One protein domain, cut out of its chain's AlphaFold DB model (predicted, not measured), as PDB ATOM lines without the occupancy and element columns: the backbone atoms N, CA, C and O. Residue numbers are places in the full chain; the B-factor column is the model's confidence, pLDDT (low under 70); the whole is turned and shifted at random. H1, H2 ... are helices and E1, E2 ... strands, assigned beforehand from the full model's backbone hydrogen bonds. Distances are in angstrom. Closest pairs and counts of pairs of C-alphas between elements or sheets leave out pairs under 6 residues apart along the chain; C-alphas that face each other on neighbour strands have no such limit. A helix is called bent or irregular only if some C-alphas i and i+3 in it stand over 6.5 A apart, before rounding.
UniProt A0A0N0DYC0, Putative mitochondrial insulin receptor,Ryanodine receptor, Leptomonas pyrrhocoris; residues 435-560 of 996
ATOM      1  N   GLU A 435     379.961 481.542 356.830       85.88
ATOM      2  CA  GLU A 435     379.986 482.724 355.959       85.88
ATOM      3  C   GLU A 435     379.959 484.018 356.785       85.88
ATOM      4  O   GLU A 435     380.703 484.958 356.503       85.88
ATOM      5  N   ALA A 436     379.152 484.041 357.848       84.75
ATOM      6  CA  ALA A 436     379.115 485.128 358.815       84.75
ATOM      7  C   ALA A 436     380.451 485.275 359.549       84.75
ATOM      8  O   ALA A 436     380.936 486.395 359.700       84.75
ATOM      9  N   ALA A 437     381.071 484.168 359.972       84.38
ATOM     10  CA  ALA A 437     382.372 484.203 360.635       84.38
ATOM     11  C   ALA A 437     383.472 484.776 359.722       84.38
ATOM     12  O   ALA A 437     384.215 485.649 360.164       84.38
ATOM     13  N   LYS A 438     383.522 484.373 358.442       88.25
ATOM     14  CA  LYS A 438     384.466 484.935 357.454       88.25
ATOM     15  C   LYS A 438     384.297 486.444 357.296       88.25
ATOM     16  O   LYS A 438     385.268 487.187 357.390       88.25
ATOM     17  N   LEU A 439     383.058 486.914 357.148       90.56
ATOM     18  CA  LEU A 439     382.790 488.346 357.026       90.56
ATOM     19  C   LEU A 439     383.216 489.127 358.285       90.56
ATOM     20  O   LEU A 439     383.768 490.221 358.166       90.56
ATOM     21  N   ARG A 440     383.012 488.571 359.490       89.62
ATOM     22  CA  ARG A 440     383.479 489.186 360.749       89.62
ATOM     23  C   ARG A 440     385.004 489.307 360.813       89.62
ATOM     24  O   ARG A 440     385.500 490.311 361.332       89.62
ATOM     25  N   VAL A 441     385.744 488.329 360.284       90.56
ATOM     26  CA  VAL A 441     387.213 488.390 360.184       90.56
ATOM     27  C   VAL A 441     387.636 489.549 359.282       90.56
ATOM     28  O   VAL A 441     388.366 490.422 359.749       90.56
ATOM     29  N   SER A 442     387.104 489.651 358.058       92.00
ATOM     30  CA  SER A 442     387.459 490.735 357.122       92.00
ATOM     31  C   SER A 442     387.132 492.128 357.682       92.00
ATOM     32  O   SER A 442     387.932 493.059 357.562       92.00
ATOM     33  N   ILE A 443     385.994 492.271 358.373       91.56
ATOM     34  CA  ILE A 443     385.622 493.506 359.086       91.56
ATOM     35  C   ILE A 443     386.649 493.848 360.173       91.56
ATOM     36  O   ILE A 443     387.081 494.997 360.293       91.56
ATOM     37  N   SER A 444     387.039 492.854 360.973       91.12
ATOM     38  CA  SER A 444     387.989 493.045 362.071       91.12
ATOM     39  C   SER A 444     389.380 493.410 361.545       91.12
ATOM     40  O   SER A 444     390.004 494.322 362.083       91.12
ATOM     41  N   ASN A 445     389.825 492.776 360.457       92.19
ATOM     42  CA  ASN A 445     391.091 493.083 359.789       92.19
ATOM     43  C   ASN A 445     391.104 494.514 359.248       92.19
ATOM     44  O   ASN A 445     392.065 495.242 359.477       92.19
ATOM     45  N   THR A 446     390.010 494.961 358.624       92.56
ATOM     46  CA  THR A 446     389.880 496.352 358.153       92.56
ATOM     47  C   THR A 446     390.003 497.342 359.311       92.56
ATOM     48  O   THR A 446     390.728 498.331 359.217       92.56
ATOM     49  N   LEU A 447     389.326 497.072 360.431       91.62
ATOM     50  CA  LEU A 447     389.376 497.937 361.608       91.62
ATOM     51  C   LEU A 447     390.785 498.018 362.215       91.62
ATOM     52  O   LEU A 447     391.208 499.093 362.636       91.62
ATOM     53  N   LEU A 448     391.508 496.896 362.255       91.75
ATOM     54  CA  LEU A 448     392.891 496.860 362.724       91.75
ATOM     55  C   LEU A 448     393.843 497.568 361.753       91.75
ATOM     56  O   LEU A 448     394.669 498.350 362.211       91.75
ATOM     57  N   ALA A 449     393.685 497.381 360.440       91.06
ATOM     58  CA  ALA A 449     394.504 498.029 359.409       91.06
ATOM     59  C   ALA A 449     394.375 499.564 359.424       91.06
ATOM     60  O   ALA A 449     395.358 500.284 359.233       91.06
ATOM     61  N   VAL A 450     393.179 500.090 359.718       90.31
ATOM     62  CA  VAL A 450     392.953 501.539 359.897       90.31
ATOM     63  C   VAL A 450     393.720 502.093 361.106       90.31
ATOM     64  O   VAL A 450     394.132 503.249 361.090       90.31
ATOM     65  N   LEU A 451     393.935 501.275 362.141       88.06
ATOM     66  CA  LEU A 451     394.668 501.649 363.356       88.06
ATOM     67  C   LEU A 451     396.149 501.243 363.334       88.06
ATOM     68  O   LEU A 451     396.891 501.597 364.254       88.06
ATOM     69  N   GLU A 452     396.594 500.509 362.316       87.06
ATOM     70  CA  GLU A 452     397.957 499.992 362.226       87.06
ATOM     71  C   GLU A 452     398.966 501.142 362.141       87.06
ATOM     72  O   GLU A 452     398.797 502.094 361.373       87.06
ATOM     73  N   GLY A 453     400.017 501.093 362.960       77.44
ATOM     74  CA  GLY A 453     401.016 502.149 363.015       77.44
ATOM     75  C   GLY A 453     400.492 503.487 363.538       77.44
ATOM     76  O   GLY A 453     401.268 504.443 363.535       77.44
ATOM     77  N   CYS A 454     399.233 503.611 363.989       77.94
ATOM     78  CA  CYS A 454     398.666 504.879 364.455       77.94
ATOM     79  C   CYS A 454     399.373 505.443 365.694       77.94
ATOM     80  O   CYS A 454     399.690 504.735 366.641       77.94
ATOM     81  N   ARG A 455     399.647 506.754 365.679       70.75
ATOM     82  CA  ARG A 455     400.333 507.468 366.775       70.75
ATOM     83  C   ARG A 455     399.559 508.661 367.294       70.75
ATOM     84  O   ARG A 455     399.744 509.069 368.435       70.75
ATOM     85  N   GLU A 456     398.713 509.228 366.449       79.00
ATOM     86  CA  GLU A 456     397.872 510.341 366.832       79.00
ATOM     87  C   GLU A 456     396.711 509.819 367.667       79.00
ATOM     88  O   GLU A 456     395.916 508.992 367.214       79.00
ATOM     89  N   ALA A 457     396.600 510.328 368.893       80.81
ATOM     90  CA  ALA A 457     395.484 510.002 369.772       80.81
ATOM     91  C   ALA A 457     394.132 510.326 369.109       80.81
ATOM     92  O   ALA A 457     393.144 509.638 369.353       80.81
ATOM     93  N   GLU A 458     394.083 511.339 368.239       84.31
ATOM     94  CA  GLU A 458     392.852 511.761 367.571       84.31
ATOM     95  C   GLU A 458     392.297 510.700 366.609       84.31
ATOM     96  O   GLU A 458     391.084 510.496 366.583       84.31
ATOM     97  N   SER A 459     393.141 509.953 365.888       84.56
ATOM     98  CA  SER A 459     392.683 508.859 365.017       84.56
ATOM     99  C   SER A 459     391.967 507.772 365.826       84.56
ATOM    100  O   SER A 459     390.855 507.370 365.478       84.56
ATOM    101  N   TYR A 460     392.541 507.366 366.967       86.12
ATOM    102  CA  TYR A 460     391.915 506.406 367.886       86.12
ATOM    103  C   TYR A 460     390.582 506.926 368.438       86.12
ATOM    104  O   TYR A 460     389.597 506.188 368.487       86.12
ATOM    105  N   ARG A 461     390.517 508.213 368.801       86.75
ATOM    106  CA  ARG A 461     389.287 508.851 369.300       86.75
ATOM    107  C   ARG A 461     388.193 508.903 368.239       86.75
ATOM    108  O   ARG A 461     387.044 508.581 368.535       86.75
ATOM    109  N   ARG A 462     388.523 509.260 366.994       86.88
ATOM    110  CA  ARG A 462     387.562 509.268 365.878       86.88
ATOM    111  C   ARG A 462     386.980 507.880 365.629       86.88
ATOM    112  O   ARG A 462     385.764 507.764 365.492       86.88
ATOM    113  N   VAL A 463     387.811 506.838 365.633       87.88
ATOM    114  CA  VAL A 463     387.349 505.448 365.470       87.88
ATOM    115  C   VAL A 463     386.440 505.027 366.631       87.88
ATOM    116  O   VAL A 463     385.353 504.510 366.380       87.88
ATOM    117  N   LEU A 464     386.806 505.336 367.882       86.00
ATOM    118  CA  LEU A 464     385.979 505.054 369.067       86.00
ATOM    119  C   LEU A 464     384.602 505.738 369.024       86.00
ATOM    120  O   LEU A 464     383.608 505.147 369.442       86.00
ATOM    121  N   ARG A 465     384.516 506.962 368.489       85.00
ATOM    122  CA  ARG A 465     383.237 507.676 368.319       85.00
ATOM    123  C   ARG A 465     382.349 507.054 367.244       85.00
ATOM    124  O   ARG A 465     381.125 507.103 367.355       85.00
ATOM    125  N   GLN A 466     382.948 506.501 366.190       85.50
ATOM    126  CA  GLN A 466     382.210 505.941 365.058       85.50
ATOM    127  C   GLN A 466     381.820 504.465 365.261       85.50
ATOM    128  O   GLN A 466     380.761 504.052 364.779       85.50
ATOM    129  N   VAL A 467     382.623 503.684 365.997       83.88
ATOM    130  CA  VAL A 467     382.368 502.269 366.320       83.88
ATOM    131  C   VAL A 467     381.999 502.131 367.805       83.88
ATOM    132  O   VAL A 467     382.887 502.079 368.657       83.88
ATOM    133  N   PRO A 468     380.700 502.049 368.153       78.19
ATOM    134  CA  PRO A 468     380.272 501.992 369.540       78.19
ATOM    135  C   PRO A 468     380.698 500.676 370.189       78.19
ATOM    136  O   PRO A 468     380.611 499.600 369.590       78.19
ATOM    137  N   LEU A 469     381.068 500.753 371.468       79.94
ATOM    138  CA  LEU A 469     381.471 499.587 372.254       79.94
ATOM    139  C   LEU A 469     380.367 498.518 372.342       79.94
ATOM    140  O   LEU A 469     380.654 497.344 372.534       79.94
ATOM    141  N   THR A 470     379.103 498.900 372.156       74.75
ATOM    142  CA  THR A 470     377.958 497.981 372.155       74.75
ATOM    143  C   THR A 470     378.037 496.950 371.030       74.75
ATOM    144  O   THR A 470     377.820 495.765 371.276       74.75
ATOM    145  N   SER A 471     378.411 497.378 369.819       76.12
ATOM    146  CA  SER A 471     378.567 496.477 368.671       76.12
ATOM    147  C   SER A 471     379.789 495.572 368.866       76.12
ATOM    148  O   SER A 471     379.734 494.392 368.541       76.12
ATOM    149  N   VAL A 472     380.858 496.088 369.484       81.31
ATOM    150  CA  VAL A 472     382.057 495.313 369.860       81.31
ATOM    151  C   VAL A 472     381.724 494.243 370.909       81.31
ATOM    152  O   VAL A 472     382.120 493.089 370.767       81.31
ATOM    153  N   ALA A 473     380.968 494.614 371.946       78.94
ATOM    154  CA  ALA A 473     380.590 493.750 373.062       78.94
ATOM    155  C   ALA A 473     379.821 492.507 372.605       78.94
ATOM    156  O   ALA A 473     380.137 491.391 373.014       78.94
ATOM    157  N   ALA A 474     378.829 492.701 371.739       72.94
ATOM    158  CA  ALA A 474     378.002 491.614 371.237       72.94
ATOM    159  C   ALA A 474     378.790 490.624 370.358       72.94
ATOM    160  O   ALA A 474     378.514 489.427 370.393       72.94
ATOM    161  N   GLU A 475     379.818 491.074 369.631       75.81
ATOM    162  CA  GLU A 475     380.703 490.163 368.890       75.81
ATOM    163  C   GLU A 475     381.629 489.364 369.801       75.81
ATOM    164  O   GLU A 475     381.778 488.156 369.611       75.81
ATOM    165  N   VAL A 476     382.212 490.015 370.815       80.81
ATOM    166  CA  VAL A 476     383.048 489.330 371.811       80.81
ATOM    167  C   VAL A 476     382.237 488.257 372.535       80.81
ATOM    168  O   VAL A 476     382.735 487.154 372.718       80.81
ATOM    169  N   GLN A 477     380.980 488.528 372.892       77.44
ATOM    170  CA  GLN A 477     380.095 487.533 373.508       77.44
ATOM    171  C   GLN A 477     379.742 486.386 372.558       77.44
ATOM    172  O   GLN A 477     379.820 485.227 372.955       77.44
ATOM    173  N   TYR A 478     379.388 486.693 371.305       74.94
ATOM    174  CA  TYR A 478     379.065 485.674 370.302       74.94
ATOM    175  C   TYR A 478     380.226 484.693 370.090       74.94
ATOM    176  O   TYR A 478     380.018 483.478 370.021       74.94
ATOM    177  N   ALA A 479     381.448 485.222 370.005       73.25
ATOM    178  CA  ALA A 479     382.639 484.423 369.765       73.25
ATOM    179  C   ALA A 479     383.227 483.803 371.048       73.25
ATOM    180  O   ALA A 479     383.883 482.772 370.976       73.25
ATOM    181  N   CYS A 480     382.964 484.367 372.229       74.00
ATOM    182  CA  CYS A 480     383.356 483.805 373.527       74.00
ATOM    183  C   CYS A 480     382.256 482.895 374.106       74.00
ATOM    184  O   CYS A 480     381.870 483.016 375.271       74.00
ATOM    185  N   ASN A 481     381.734 481.982 373.286       72.75
ATOM    186  CA  ASN A 481     380.699 481.036 373.695       72.75
ATOM    187  C   ASN A 481     381.308 479.762 374.339       72.75
ATOM    188  O   ASN A 481     382.514 479.508 374.219       72.75
ATOM    189  N   PRO A 482     380.496 478.918 375.009       69.56
ATOM    190  CA  PRO A 482     380.983 477.675 375.611       69.56
ATOM    191  C   PRO A 482     381.646 476.707 374.618       69.56
ATOM    192  O   PRO A 482     382.531 475.953 375.014       69.56
ATOM    193  N   ALA A 483     381.261 476.735 373.336       68.50
ATOM    194  CA  ALA A 483     381.848 475.880 372.305       68.50
ATOM    195  C   ALA A 483     383.296 476.288 371.986       68.50
ATOM    196  O   ALA A 483     384.168 475.428 371.912       68.50
ATOM    197  N   THR A 484     383.586 477.586 371.894       70.69
ATOM    198  CA  THR A 484     384.946 478.106 371.688       70.69
ATOM    199  C   THR A 484     385.852 477.766 372.871       70.69
ATOM    200  O   THR A 484     386.988 477.334 372.680       70.69
ATOM    201  N   VAL A 485     385.341 477.864 374.104       72.12
ATOM    202  CA  VAL A 485     386.078 477.439 375.310       72.12
ATOM    203  C   VAL A 485     386.317 475.924 375.315       72.12
ATOM    204  O   VAL A 485     387.399 475.474 375.695       72.12
ATOM    205  N   TYR A 486     385.341 475.132 374.864       69.88
ATOM    206  CA  TYR A 486     385.477 473.682 374.745       69.88
ATOM    207  C   TYR A 486     386.536 473.284 373.707       69.88
ATOM    208  O   TYR A 486     387.406 472.468 374.026       69.88
ATOM    209  N   LEU A 487     386.509 473.890 372.511       71.94
ATOM    210  CA  LEU A 487     387.515 473.690 371.459       71.94
ATOM    211  C   LEU A 487     388.915 474.011 371.978       71.94
ATOM    212  O   LEU A 487     389.825 473.200 371.831       71.94
ATOM    213  N   MET A 488     389.060 475.126 372.696       73.56
ATOM    214  CA  MET A 488     390.325 475.523 373.315       73.56
ATOM    215  C   MET A 488     390.883 474.472 374.295       73.56
ATOM    216  O   MET A 488     392.095 474.365 374.462       73.56
ATOM    217  N   GLN A 489     390.016 473.710 374.969       68.31
ATOM    218  CA  GLN A 489     390.409 472.700 375.959       68.31
ATOM    219  C   GLN A 489     390.618 471.297 375.366       68.31
ATOM    220  O   GLN A 489     391.415 470.529 375.904       68.31
ATOM    221  N   HIS A 490     389.900 470.946 374.295       64.94
ATOM    222  CA  HIS A 490     389.802 469.559 373.823       64.94
ATOM    223  C   HIS A 490     390.282 469.346 372.383       64.94
ATOM    224  O   HIS A 490     390.666 468.222 372.057       64.94
ATOM    225  N   ASN A 491     390.279 470.380 371.534       71.00
ATOM    226  CA  ASN A 491     390.681 470.276 370.132       71.00
ATOM    227  C   ASN A 491     391.463 471.515 369.656       71.00
ATOM    228  O   ASN A 491     390.928 472.393 368.979       71.00
ATOM    229  N   GLU A 492     392.755 471.563 370.005       72.56
ATOM    230  CA  GLU A 492     393.650 472.679 369.662       72.56
ATOM    231  C   GLU A 492     393.716 472.941 368.144       72.56
ATOM    232  O   GLU A 492     393.712 474.093 367.724       72.56
ATOM    233  N   GLU A 493     393.741 471.894 367.308       74.56
ATOM    234  CA  GLU A 493     393.866 472.034 365.846       74.56
ATOM    235  C   GLU A 493     392.634 472.701 365.213       74.56
ATOM    236  O   GLU A 493     392.764 473.499 364.285       74.56
ATOM    237  N   GLU A 494     391.439 472.395 365.720       77.19
ATOM    238  CA  GLU A 494     390.188 473.009 365.262       77.19
ATOM    239  C   GLU A 494     390.044 474.442 365.792       77.19
ATOM    240  O   GLU A 494     389.637 475.333 365.052       77.19
ATOM    241  N   PHE A 495     390.475 474.700 367.032       81.12
ATOM    242  CA  PHE A 495     390.497 476.044 367.618       81.12
ATOM    243  C   PHE A 495     391.423 477.022 366.870       81.12
ATOM    244  O   PHE A 495     391.129 478.215 366.768       81.12
ATOM    245  N   GLU A 496     392.558 476.548 366.349       79.56
ATOM    246  CA  GLU A 496     393.464 477.384 365.547       79.56
ATOM    247  C   GLU A 496     392.896 477.713 364.159       79.56
ATOM    248  O   GLU A 496     393.166 478.793 363.645       79.56
ATOM    249  N   LYS A 497     392.071 476.831 363.578       80.44
ATOM    250  CA  LYS A 497     391.484 477.010 362.236       80.44
ATOM    251  C   LYS A 497     390.116 477.702 362.227       80.44
ATOM    252  O   LYS A 497     389.610 478.030 361.157       80.44
ATOM    253  N   ASP A 498     389.487 477.884 363.385       82.62
ATOM    254  CA  ASP A 498     388.141 478.451 363.475       82.62
ATOM    255  C   ASP A 498     388.132 479.981 363.287       82.62
ATOM    256  O   ASP A 498     388.674 480.738 364.099       82.62
ATOM    257  N   ASN A 499     387.416 480.448 362.258       84.00
ATOM    258  CA  ASN A 499     387.237 481.871 361.939       84.00
ATOM    259  C   ASN A 499     386.595 482.665 363.092       84.00
ATOM    260  O   ASN A 499     386.846 483.863 363.243       84.00
ATOM    261  N   ARG A 500     385.755 482.031 363.928       82.44
ATOM    262  CA  ARG A 500     385.161 482.708 365.101       82.44
ATOM    263  C   ARG A 500     386.234 483.070 366.119       82.44
ATOM    264  O   ARG A 500     386.195 484.155 366.698       82.44
ATOM    265  N   THR A 501     387.201 482.177 366.302       84.44
ATOM    266  CA  THR A 501     388.344 482.384 367.186       84.44
ATOM    267  C   THR A 501     389.238 483.506 366.660       84.44
ATOM    268  O   THR A 501     389.615 484.390 367.426       84.44
ATOM    269  N   GLU A 502     389.526 483.534 365.357       86.25
ATOM    270  CA  GLU A 502     390.284 484.629 364.735       86.25
ATOM    271  C   GLU A 502     389.592 485.988 364.926       86.25
ATOM    272  O   GLU A 502     390.200 486.935 365.431       86.25
ATOM    273  N   SER A 503     388.291 486.069 364.630       85.88
ATOM    274  CA  SER A 503     387.504 487.288 364.845       85.88
ATOM    275  C   SER A 503     387.513 487.736 366.313       85.88
ATOM    276  O   SER A 503     387.663 488.932 366.581       85.88
ATOM    277  N   LEU A 504     387.420 486.801 367.270       86.69
ATOM    278  CA  LEU A 504     387.527 487.100 368.701       86.69
ATOM    279  C   LEU A 504     388.877 487.740 369.036       86.69
ATOM    280  O   LEU A 504     388.905 488.801 369.659       86.69
ATOM    281  N   PHE A 505     389.989 487.133 368.612       89.25
ATOM    282  CA  PHE A 505     391.323 487.671 368.883       89.25
ATOM    283  C   PHE A 505     391.534 489.038 368.236       89.25
ATOM    284  O   PHE A 505     392.033 489.937 368.911       89.25
ATOM    285  N   ASN A 506     391.077 489.248 367.001       90.69
ATOM    286  CA  ASN A 506     391.166 490.553 366.344       90.69
ATOM    287  C   ASN A 506     390.387 491.629 367.118       90.69
ATOM    288  O   ASN A 506     390.842 492.768 367.256       90.69
ATOM    289  N   ARG A 507     389.246 491.265 367.715       89.62
ATOM    290  CA  ARG A 507     388.460 492.170 368.559       89.62
ATOM    291  C   ARG A 507     389.123 492.462 369.903       89.62
ATOM    292  O   ARG A 507     389.074 493.600 370.368       89.62
ATOM    293  N   LEU A 508     389.775 491.470 370.506       89.44
ATOM    294  CA  LEU A 508     390.569 491.651 371.725       89.44
ATOM    295  C   LEU A 508     391.808 492.519 371.473       89.44
ATOM    296  O   LEU A 508     392.101 493.398 372.284       89.44
ATOM    297  N   ILE A 509     392.487 492.325 370.336       90.38
ATOM    298  CA  ILE A 509     393.585 493.183 369.872       90.38
ATOM    299  C   ILE A 509     393.086 494.622 369.749       90.38
ATOM    300  O   ILE A 509     393.683 495.521 370.331       90.38
ATOM    301  N   TYR A 510     391.955 494.838 369.069       90.00
ATOM    302  CA  TYR A 510     391.348 496.163 368.951       90.00
ATOM    303  C   TYR A 510     391.095 496.801 370.325       90.00
ATOM    304  O   TYR A 510     391.540 497.922 370.562       90.00
ATOM    305  N   LEU A 511     390.441 496.080 371.247       88.75
ATOM    306  CA  LEU A 511     390.144 496.575 372.598       88.75
ATOM    307  C   LEU A 511     391.414 496.970 373.365       88.75
ATOM    308  O   LEU A 511     391.421 498.008 374.024       88.75
ATOM    309  N   LYS A 512     392.493 496.188 373.255       87.50
ATOM    310  CA  LYS A 512     393.779 496.506 373.890       87.50
ATOM    311  C   LYS A 512     394.521 497.663 373.230       87.50
ATOM    312  O   LYS A 512     395.135 498.453 373.942       87.50
ATOM    313  N   SER A 513     394.416 497.817 371.917       86.25
ATOM    314  CA  SER A 513     395.000 498.952 371.198       86.25
ATOM    315  C   SER A 513     394.323 500.283 371.549       86.25
ATOM    316  O   SER A 513     394.994 501.310 371.609       86.25
ATOM    317  N   VAL A 514     393.008 500.282 371.809       86.75
ATOM    318  CA  VAL A 514     392.248 501.504 372.143       86.75
ATOM    319  C   VAL A 514     392.161 501.799 373.647       86.75
ATOM    320  O   VAL A 514     391.853 502.932 374.015       86.75
ATOM    321  N   GLU A 515     392.454 500.823 374.517       84.62
ATOM    322  CA  GLU A 515     392.402 500.932 375.990       84.62
ATOM    323  C   GLU A 515     393.075 502.209 376.543       84.62
ATOM    324  O   GLU A 515     392.416 502.919 377.306       84.62
ATOM    325  N   PRO A 516     394.299 502.603 376.120       81.25
ATOM    326  CA  PRO A 516     394.956 503.811 376.636       81.25
ATOM    327  C   PRO A 516     394.205 505.114 376.325       81.25
ATOM    328  O   PRO A 516     394.325 506.096 377.055       81.25
ATOM    329  N   TYR A 517     393.426 505.132 375.243       83.06
ATOM    330  CA  TYR A 517     392.702 506.312 374.762       83.06
ATOM    331  C   TYR A 517     391.232 506.316 375.199       83.06
ATOM    332  O   TYR A 517     390.577 507.358 375.153       83.06
ATOM    333  N   ALA A 518     390.711 505.179 375.672       80.25
ATOM    334  CA  ALA A 518     389.315 505.020 376.075       80.25
ATOM    335  C   ALA A 518     388.926 505.900 377.278       80.25
ATOM    336  O   ALA A 518     387.765 506.297 377.397       80.25
ATOM    337  N   ALA A 519     389.892 506.249 378.140       75.88
ATOM    338  CA  ALA A 519     389.691 507.170 379.260       75.88
ATOM    339  C   ALA A 519     389.234 508.562 378.792       75.88
ATOM    340  O   ALA A 519     388.361 509.169 379.408       75.88
ATOM    341  N   LEU A 520     389.779 509.039 377.667       75.50
ATOM    342  CA  LEU A 520     389.499 510.368 377.116       75.50
ATOM    343  C   LEU A 520     388.096 510.486 376.504       75.50
ATOM    344  O   LEU A 520     387.597 511.597 376.343       75.50
ATOM    345  N   GLU A 521     387.463 509.362 376.164       79.38
ATOM    346  CA  GLU A 521     386.103 509.305 375.607       79.38
ATOM    347  C   GLU A 521     385.070 508.775 376.622       79.38
ATOM    348  O   GLU A 521     383.901 508.621 376.286       79.38
ATOM    349  N   GLY A 522     385.474 508.495 377.869       76.25
ATOM    350  CA  GLY A 522     384.568 508.016 378.923       76.25
ATOM    351  C   GLY A 522     384.080 506.571 378.748       76.25
ATOM    352  O   GLY A 522     383.088 506.187 379.361       76.25
ATOM    353  N   VAL A 523     384.761 505.762 377.926       81.88
ATOM    354  CA  VAL A 523     384.359 504.378 377.584       81.88
ATOM    355  C   VAL A 523     385.255 503.323 378.262       81.88
ATOM    356  O   VAL A 523     385.058 502.120 378.088       81.88
ATOM    357  N   LEU A 524     386.232 503.755 379.068       81.44
ATOM    358  CA  LEU A 524     387.239 502.886 379.689       81.44
ATOM    359  C   LEU A 524     386.635 501.730 380.503       81.44
ATOM    360  O   LEU A 524     387.029 500.585 380.304       81.44
ATOM    361  N   ASP A 525     385.645 502.003 381.358       79.75
ATOM    362  CA  ASP A 525     385.030 500.978 382.218       79.75
ATOM    363  C   ASP A 525     384.349 499.862 381.403       79.75
ATOM    364  O   ASP A 525     384.435 498.675 381.728       79.75
ATOM    365  N   GLY A 526     383.748 500.223 380.264       78.62
ATOM    366  CA  GLY A 526     383.181 499.253 379.334       78.62
ATOM    367  C   GLY A 526     384.252 498.388 378.663       78.62
ATOM    368  O   GLY A 526     384.078 497.173 378.557       78.62
ATOM    369  N   VAL A 527     385.365 498.990 378.227       82.31
ATOM    370  CA  VAL A 527     386.496 498.264 377.616       82.31
ATOM    371  C   VAL A 527     387.098 497.278 378.617       82.31
ATOM    372  O   VAL A 527     387.277 496.102 378.296       82.31
ATOM    373  N   GLU A 528     387.340 497.717 379.851       82.88
ATOM    374  CA  GLU A 528     387.853 496.855 380.916       82.88
ATOM    375  C   GLU A 528     386.891 495.717 381.256       82.88
ATOM    376  O   GLU A 528     387.324 494.582 381.457       82.88
ATOM    377  N   THR A 529     385.583 495.987 381.292       82.19
ATOM    378  CA  THR A 529     384.566 494.964 381.562       82.19
ATOM    379  C   THR A 529     384.581 493.866 380.497       82.19
ATOM    380  O   THR A 529     384.559 492.686 380.849       82.19
ATOM    381  N   LEU A 530     384.711 494.221 379.214       81.50
ATOM    382  CA  LEU A 530     384.810 493.246 378.119       81.50
ATOM    383  C   LEU A 530     386.108 492.434 378.154       81.50
ATOM    384  O   LEU A 530     386.112 491.231 377.878       81.50
ATOM    385  N   LEU A 531     387.219 493.067 378.519       83.06
ATOM    386  CA  LEU A 531     388.497 492.377 378.688       83.06
ATOM    387  C   LEU A 531     388.466 491.424 379.892       83.06
ATOM    388  O   LEU A 531     389.017 490.326 379.825       83.06
ATOM    389  N   ARG A 532     387.773 491.795 380.978       81.56
ATOM    390  CA  ARG A 532     387.546 490.914 382.134       81.56
ATOM    391  C   ARG A 532     386.619 489.750 381.789       81.56
ATOM    392  O   ARG A 532     386.923 488.622 382.166       81.56
ATOM    393  N   SER A 533     385.530 489.983 381.049       76.12
ATOM    394  CA  SER A 533     384.600 488.910 380.661       76.12
ATOM    395  C   SER A 533     385.240 487.886 379.717       76.12
ATOM    396  O   SER A 533     384.845 486.727 379.711       76.12
ATOM    397  N   SER A 534     386.258 488.293 378.956       78.62
ATOM    398  CA  SER A 534     387.022 487.441 378.035       78.62
ATOM    399  C   SER A 534     388.372 486.972 378.598       78.62
ATOM    400  O   SER A 534     389.193 486.421 377.861       78.62
ATOM    401  N   ALA A 535     388.616 487.125 379.907       77.00
ATOM    402  CA  ALA A 535     389.919 486.864 380.532       77.00
ATOM    403  C   ALA A 535     390.474 485.447 380.273       77.00
ATOM    404  O   ALA A 535     391.686 485.267 380.137       77.00
ATOM    405  N   ALA A 536     389.596 484.442 380.152       73.62
ATOM    406  CA  ALA A 536     389.982 483.060 379.865       73.62
ATOM    407  C   ALA A 536     390.688 482.891 378.507       73.62
ATOM    408  O   ALA A 536     391.539 482.007 378.381       73.62
ATOM    409  N   VAL A 537     390.358 483.737 377.526       76.81
ATOM    410  CA  VAL A 537     390.943 483.752 376.175       76.81
ATOM    411  C   VAL A 537     391.990 484.863 376.044       76.81
ATOM    412  O   VAL A 537     393.027 484.665 375.416       76.81
ATOM    413  N   ALA A 538     391.795 486.001 376.716       75.31
ATOM    414  CA  ALA A 538     392.719 487.136 376.677       75.31
ATOM    415  C   ALA A 538     394.138 486.802 377.181       75.31
ATOM    416  O   ALA A 538     395.090 487.469 376.792       75.31
ATOM    417  N   ARG A 539     394.322 485.744 377.989       77.25
ATOM    418  CA  ARG A 539     395.661 485.248 378.381       77.25
ATOM    419  C   ARG A 539     396.521 484.747 377.212       77.25
ATOM    420  O   ARG A 539     397.730 484.625 377.367       77.25
ATOM    421  N   TYR A 540     395.903 484.443 376.072       81.19
ATOM    422  CA  TYR A 540     396.581 484.060 374.830       81.19
ATOM    423  C   TYR A 540     396.859 485.263 373.932       81.19
ATOM    424  O   TYR A 540     397.258 485.093 372.787       81.19
ATOM    425  N   LEU A 541     396.645 486.480 374.427       85.69
ATOM    426  CA  LEU A 541     397.054 487.694 373.748       85.69
ATOM    427  C   LEU A 541     398.451 488.092 374.235       85.69
ATOM    428  O   LEU A 541     398.648 488.436 375.401       85.69
ATOM    429  N   GLY A 542     399.421 488.027 373.333       84.62
ATOM    430  CA  GLY A 542     400.775 488.516 373.537       84.62
ATOM    431  C   GLY A 542     400.915 489.967 373.095       84.62
ATOM    432  O   GLY A 542     400.144 490.469 372.275       84.62
ATOM    433  N   SER A 543     401.928 490.644 373.626       84.56
ATOM    434  CA  SER A 543     402.336 491.969 373.164       84.56
ATOM    435  C   SER A 543     403.854 492.064 373.110       84.56
ATOM    436  O   SER A 543     404.527 491.599 374.029       84.56
ATOM    437  N   ILE A 544     404.379 492.702 372.069       85.56
ATOM    438  CA  ILE A 544     405.798 493.043 371.918       85.56
ATOM    439  C   ILE A 544     405.948 494.521 371.575       85.56
ATOM    440  O   ILE A 544     405.036 495.139 371.028       85.56
ATOM    441  N   GLU A 545     407.110 495.082 371.884       82.44
ATOM    442  CA  GLU A 545     407.463 496.452 371.523       82.44
ATOM    443  C   GLU A 545     408.545 496.426 370.446       82.44
ATOM    444  O   GLU A 545     409.589 495.792 370.610       82.44
ATOM    445  N   ILE A 546     408.283 497.095 369.326       84.00
ATOM    446  CA  ILE A 546     409.166 497.126 368.162       84.00
ATOM    447  C   ILE A 546     409.562 498.573 367.896       84.00
ATOM    448  O   ILE A 546     408.717 499.462 367.788       84.00
ATOM    449  N   LYS A 547     410.867 498.822 367.764       80.94
ATOM    450  CA  LYS A 547     411.388 500.118 367.323       80.94
ATOM    451  C   LYS A 547     411.449 500.142 365.796       80.94
ATOM    452  O   LYS A 547     412.334 499.527 365.207       80.94
ATOM    453  N   ARG A 548     410.519 500.857 365.161       80.00
ATOM    454  CA  ARG A 548     410.555 501.165 363.721       80.00
ATOM    455  C   ARG A 548     411.337 502.460 363.473       80.00
ATOM    456  O   ARG A 548     411.663 503.172 364.424       80.00
ATOM    457  N   ALA A 549     411.620 502.776 362.205       69.38
ATOM    458  CA  ALA A 549     412.303 504.017 361.811       69.38
ATOM    459  C   ALA A 549     411.618 505.263 362.396       69.38
ATOM    460  O   ALA A 549     412.288 506.168 362.885       69.38
ATOM    461  N   ASP A 550     410.288 505.238 362.454       68.50
ATOM    462  CA  ASP A 550     409.505 506.367 362.935       68.50
ATOM    463  C   ASP A 550     409.453 506.441 364.472       68.50
ATOM    464  O   ASP A 550     409.088 507.478 365.009       68.50
ATOM    465  N   GLY A 551     409.763 505.366 365.225       74.56
ATOM    466  CA  GLY A 551     409.675 505.300 366.703       74.56
ATOM    467  C   GLY A 551     409.195 503.950 367.275       74.56
ATOM    468  O   GLY A 551     409.101 502.969 366.540       74.56
ATOM    469  N   LEU A 552     408.908 503.900 368.584       80.44
ATOM    470  CA  LEU A 552     408.489 502.684 369.304       80.44
ATOM    471  C   LEU A 552     406.982 502.424 369.150       80.44
ATOM    472  O   LEU A 552     406.175 503.328 369.354       80.44
ATOM    473  N   GLU A 553     406.613 501.192 368.822       76.88
ATOM    474  CA  GLU A 553     405.230 500.744 368.636       76.88
ATOM    475  C   GLU A 553     404.985 499.455 369.426       76.88
ATOM    476  O   GLU A 553     405.862 498.590 369.492       76.88
ATOM    477  N   ARG A 554     403.787 499.308 370.006       81.56
ATOM    478  CA  ARG A 554     403.352 498.063 370.646       81.56
ATOM    479  C   ARG A 554     402.482 497.267 369.682       81.56
ATOM    480  O   ARG A 554     401.448 497.752 369.240       81.56
ATOM    481  N   VAL A 555     402.887 496.032 369.410       83.69
ATOM    482  CA  VAL A 555     402.175 495.103 368.533       83.69
ATOM    483  C   VAL A 555     401.579 493.990 369.379       83.69
ATOM    484  O   VAL A 555     402.284 493.350 370.162       83.69
ATOM    485  N   TYR A 556     400.279 493.764 369.217       87.06
ATOM    486  CA  TYR A 556     399.558 492.671 369.856       87.06
ATOM    487  C   TYR A 556     399.392 491.517 368.874       87.06
ATOM    488  O   TYR A 556     399.140 491.735 367.693       87.06
ATOM    489  N   PHE A 557     399.524 490.291 369.365       87.38
ATOM    490  CA  PHE A 557     399.395 489.089 368.550       87.38
ATOM    491  C   PHE A 557     398.795 487.953 369.369       87.38
ATOM    492  O   PHE A 557     398.916 487.903 370.594       87.38
ATOM    493  N   ARG A 558     398.150 487.013 368.686       87.88
ATOM    494  CA  ARG A 558     397.682 485.769 369.296       87.88
ATOM    495  C   ARG A 558     398.876 484.851 369.558       87.88
ATOM    496  O   ARG A 558     399.677 484.609 368.663       87.88
ATOM    497  N   ILE A 559     398.974 484.322 370.772       86.12
ATOM    498  CA  ILE A 559     399.930 483.283 371.153       86.12
ATOM    499  C   ILE A 559     399.323 481.930 370.757       86.12
ATOM    500  O   ILE A 559     398.287 481.560 371.318       86.12
ATOM    501  N   PRO A 560     399.950 481.180 369.836       85.44
ATOM    502  CA  PRO A 560     399.484 479.851 369.453       85.44
ATOM    503  C   PRO A 560     399.420 478.893 370.649       85.44
ATOM    504  O   PRO A 560     400.309 478.896 371.508       85.44
TER     505      PRO A 560
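Overview. This is residues 435 to 560 of the 996 residues of the protein "Putative mitochondrial insulin receptor,Ryanodine receptor" of Leptomonas pyrrhocoris (UniProt A0A0N0DYC0). One long, kinked helix, H6, runs through the middle, with helices H1, H2, H3 and H7 packed round it and a two-stranded hairpin, E1 and E2, over another side of its residues 502 to 513. The short pair H4 and H5 sits at the end where H6 begins. The printed part has 126 residues, with eight named helices followed by two named strands, an antiparallel sheet in the order E1 - E2; the class is mostly helix. The whole is compact, with a radius of gyration of the C-alphas of 14.6 A, and spans 41 by 32 by 27 A.

Arrangement. Begin with H1, residues 435 to 451, which touches the hub H6, residues 499 to 521: the closest C-alphas, of Val 441 and Ser 503, are 4.8 A apart, and the two run the same way at a shallow tilt of 34.7 degrees, only just short of steep. Next, H2, residues 457 to 466, touches residues 514 to 521 of H6 alone, closest at the C-alphas of Tyr 460 and Val 514, 6.5 A, at a steep tilt of 63 degrees. H3, residues 469 to 479, H6 and H7, residues 524 to 533, form an up and down bundle, each running against the one before it. The closest C-alphas are those of Ala 479 and Arg 500, 5.6 A, for H3 and H6, and those of Ala 518 and Leu 524, 4.7 A, for the helical hairpin H6 and H7. H4, residues 482 to 490, touches H5, residues 492 to 497, at Leu 487 and Phe 495, whose C-alphas are 5.4 A apart. H8, residues 535 to 538, is close to but not clearly touching H6, the closest C-alphas being those of Leu 508 and Ala 538, 7.0 A. In the hairpin of E1, residues 541 to 548, and E2, residues 551 to 558, look for N 544 and O 555, 2.9 A apart and within hydrogen-bond range. The closest C-alphas of H6 and E2, Ile 509 and Tyr 556, are 6.0 A apart. Every O i to N i+4 pair is within hydrogen-bond range in H2, H3, H4, H5 and H7, against 12 of 13 in H1 and 14 of 19 in H6; H8 is too short for such a pair.

Along the chain. Find C-alpha 435 at (379.986, 482.724, 355.959); from there H1 runs 25.1 A to C-alpha 451. H6 starts at (387.237, 481.871, 361.939) and spans 30.7 A; it is irregular, with C-alphas 513 and 516 lying 7.3 A apart, and has a kink of 60 degrees near residue 515. E1 is 21.5 A long, and E2 runs 23.1 A to C-alpha 558 at (397.682, 485.769, 369.296).

Size, cuts and confidence. The two C-alphas farthest apart, of Pro 482 and Ala 549, are 43.2 A apart. The printed part has no cut, and each link between successive elements is tight. The mean pLDDT of the printed part is 81.6; look for values under 70 at residues 482 to 483, 486, 489 to 490 and 549 to 550.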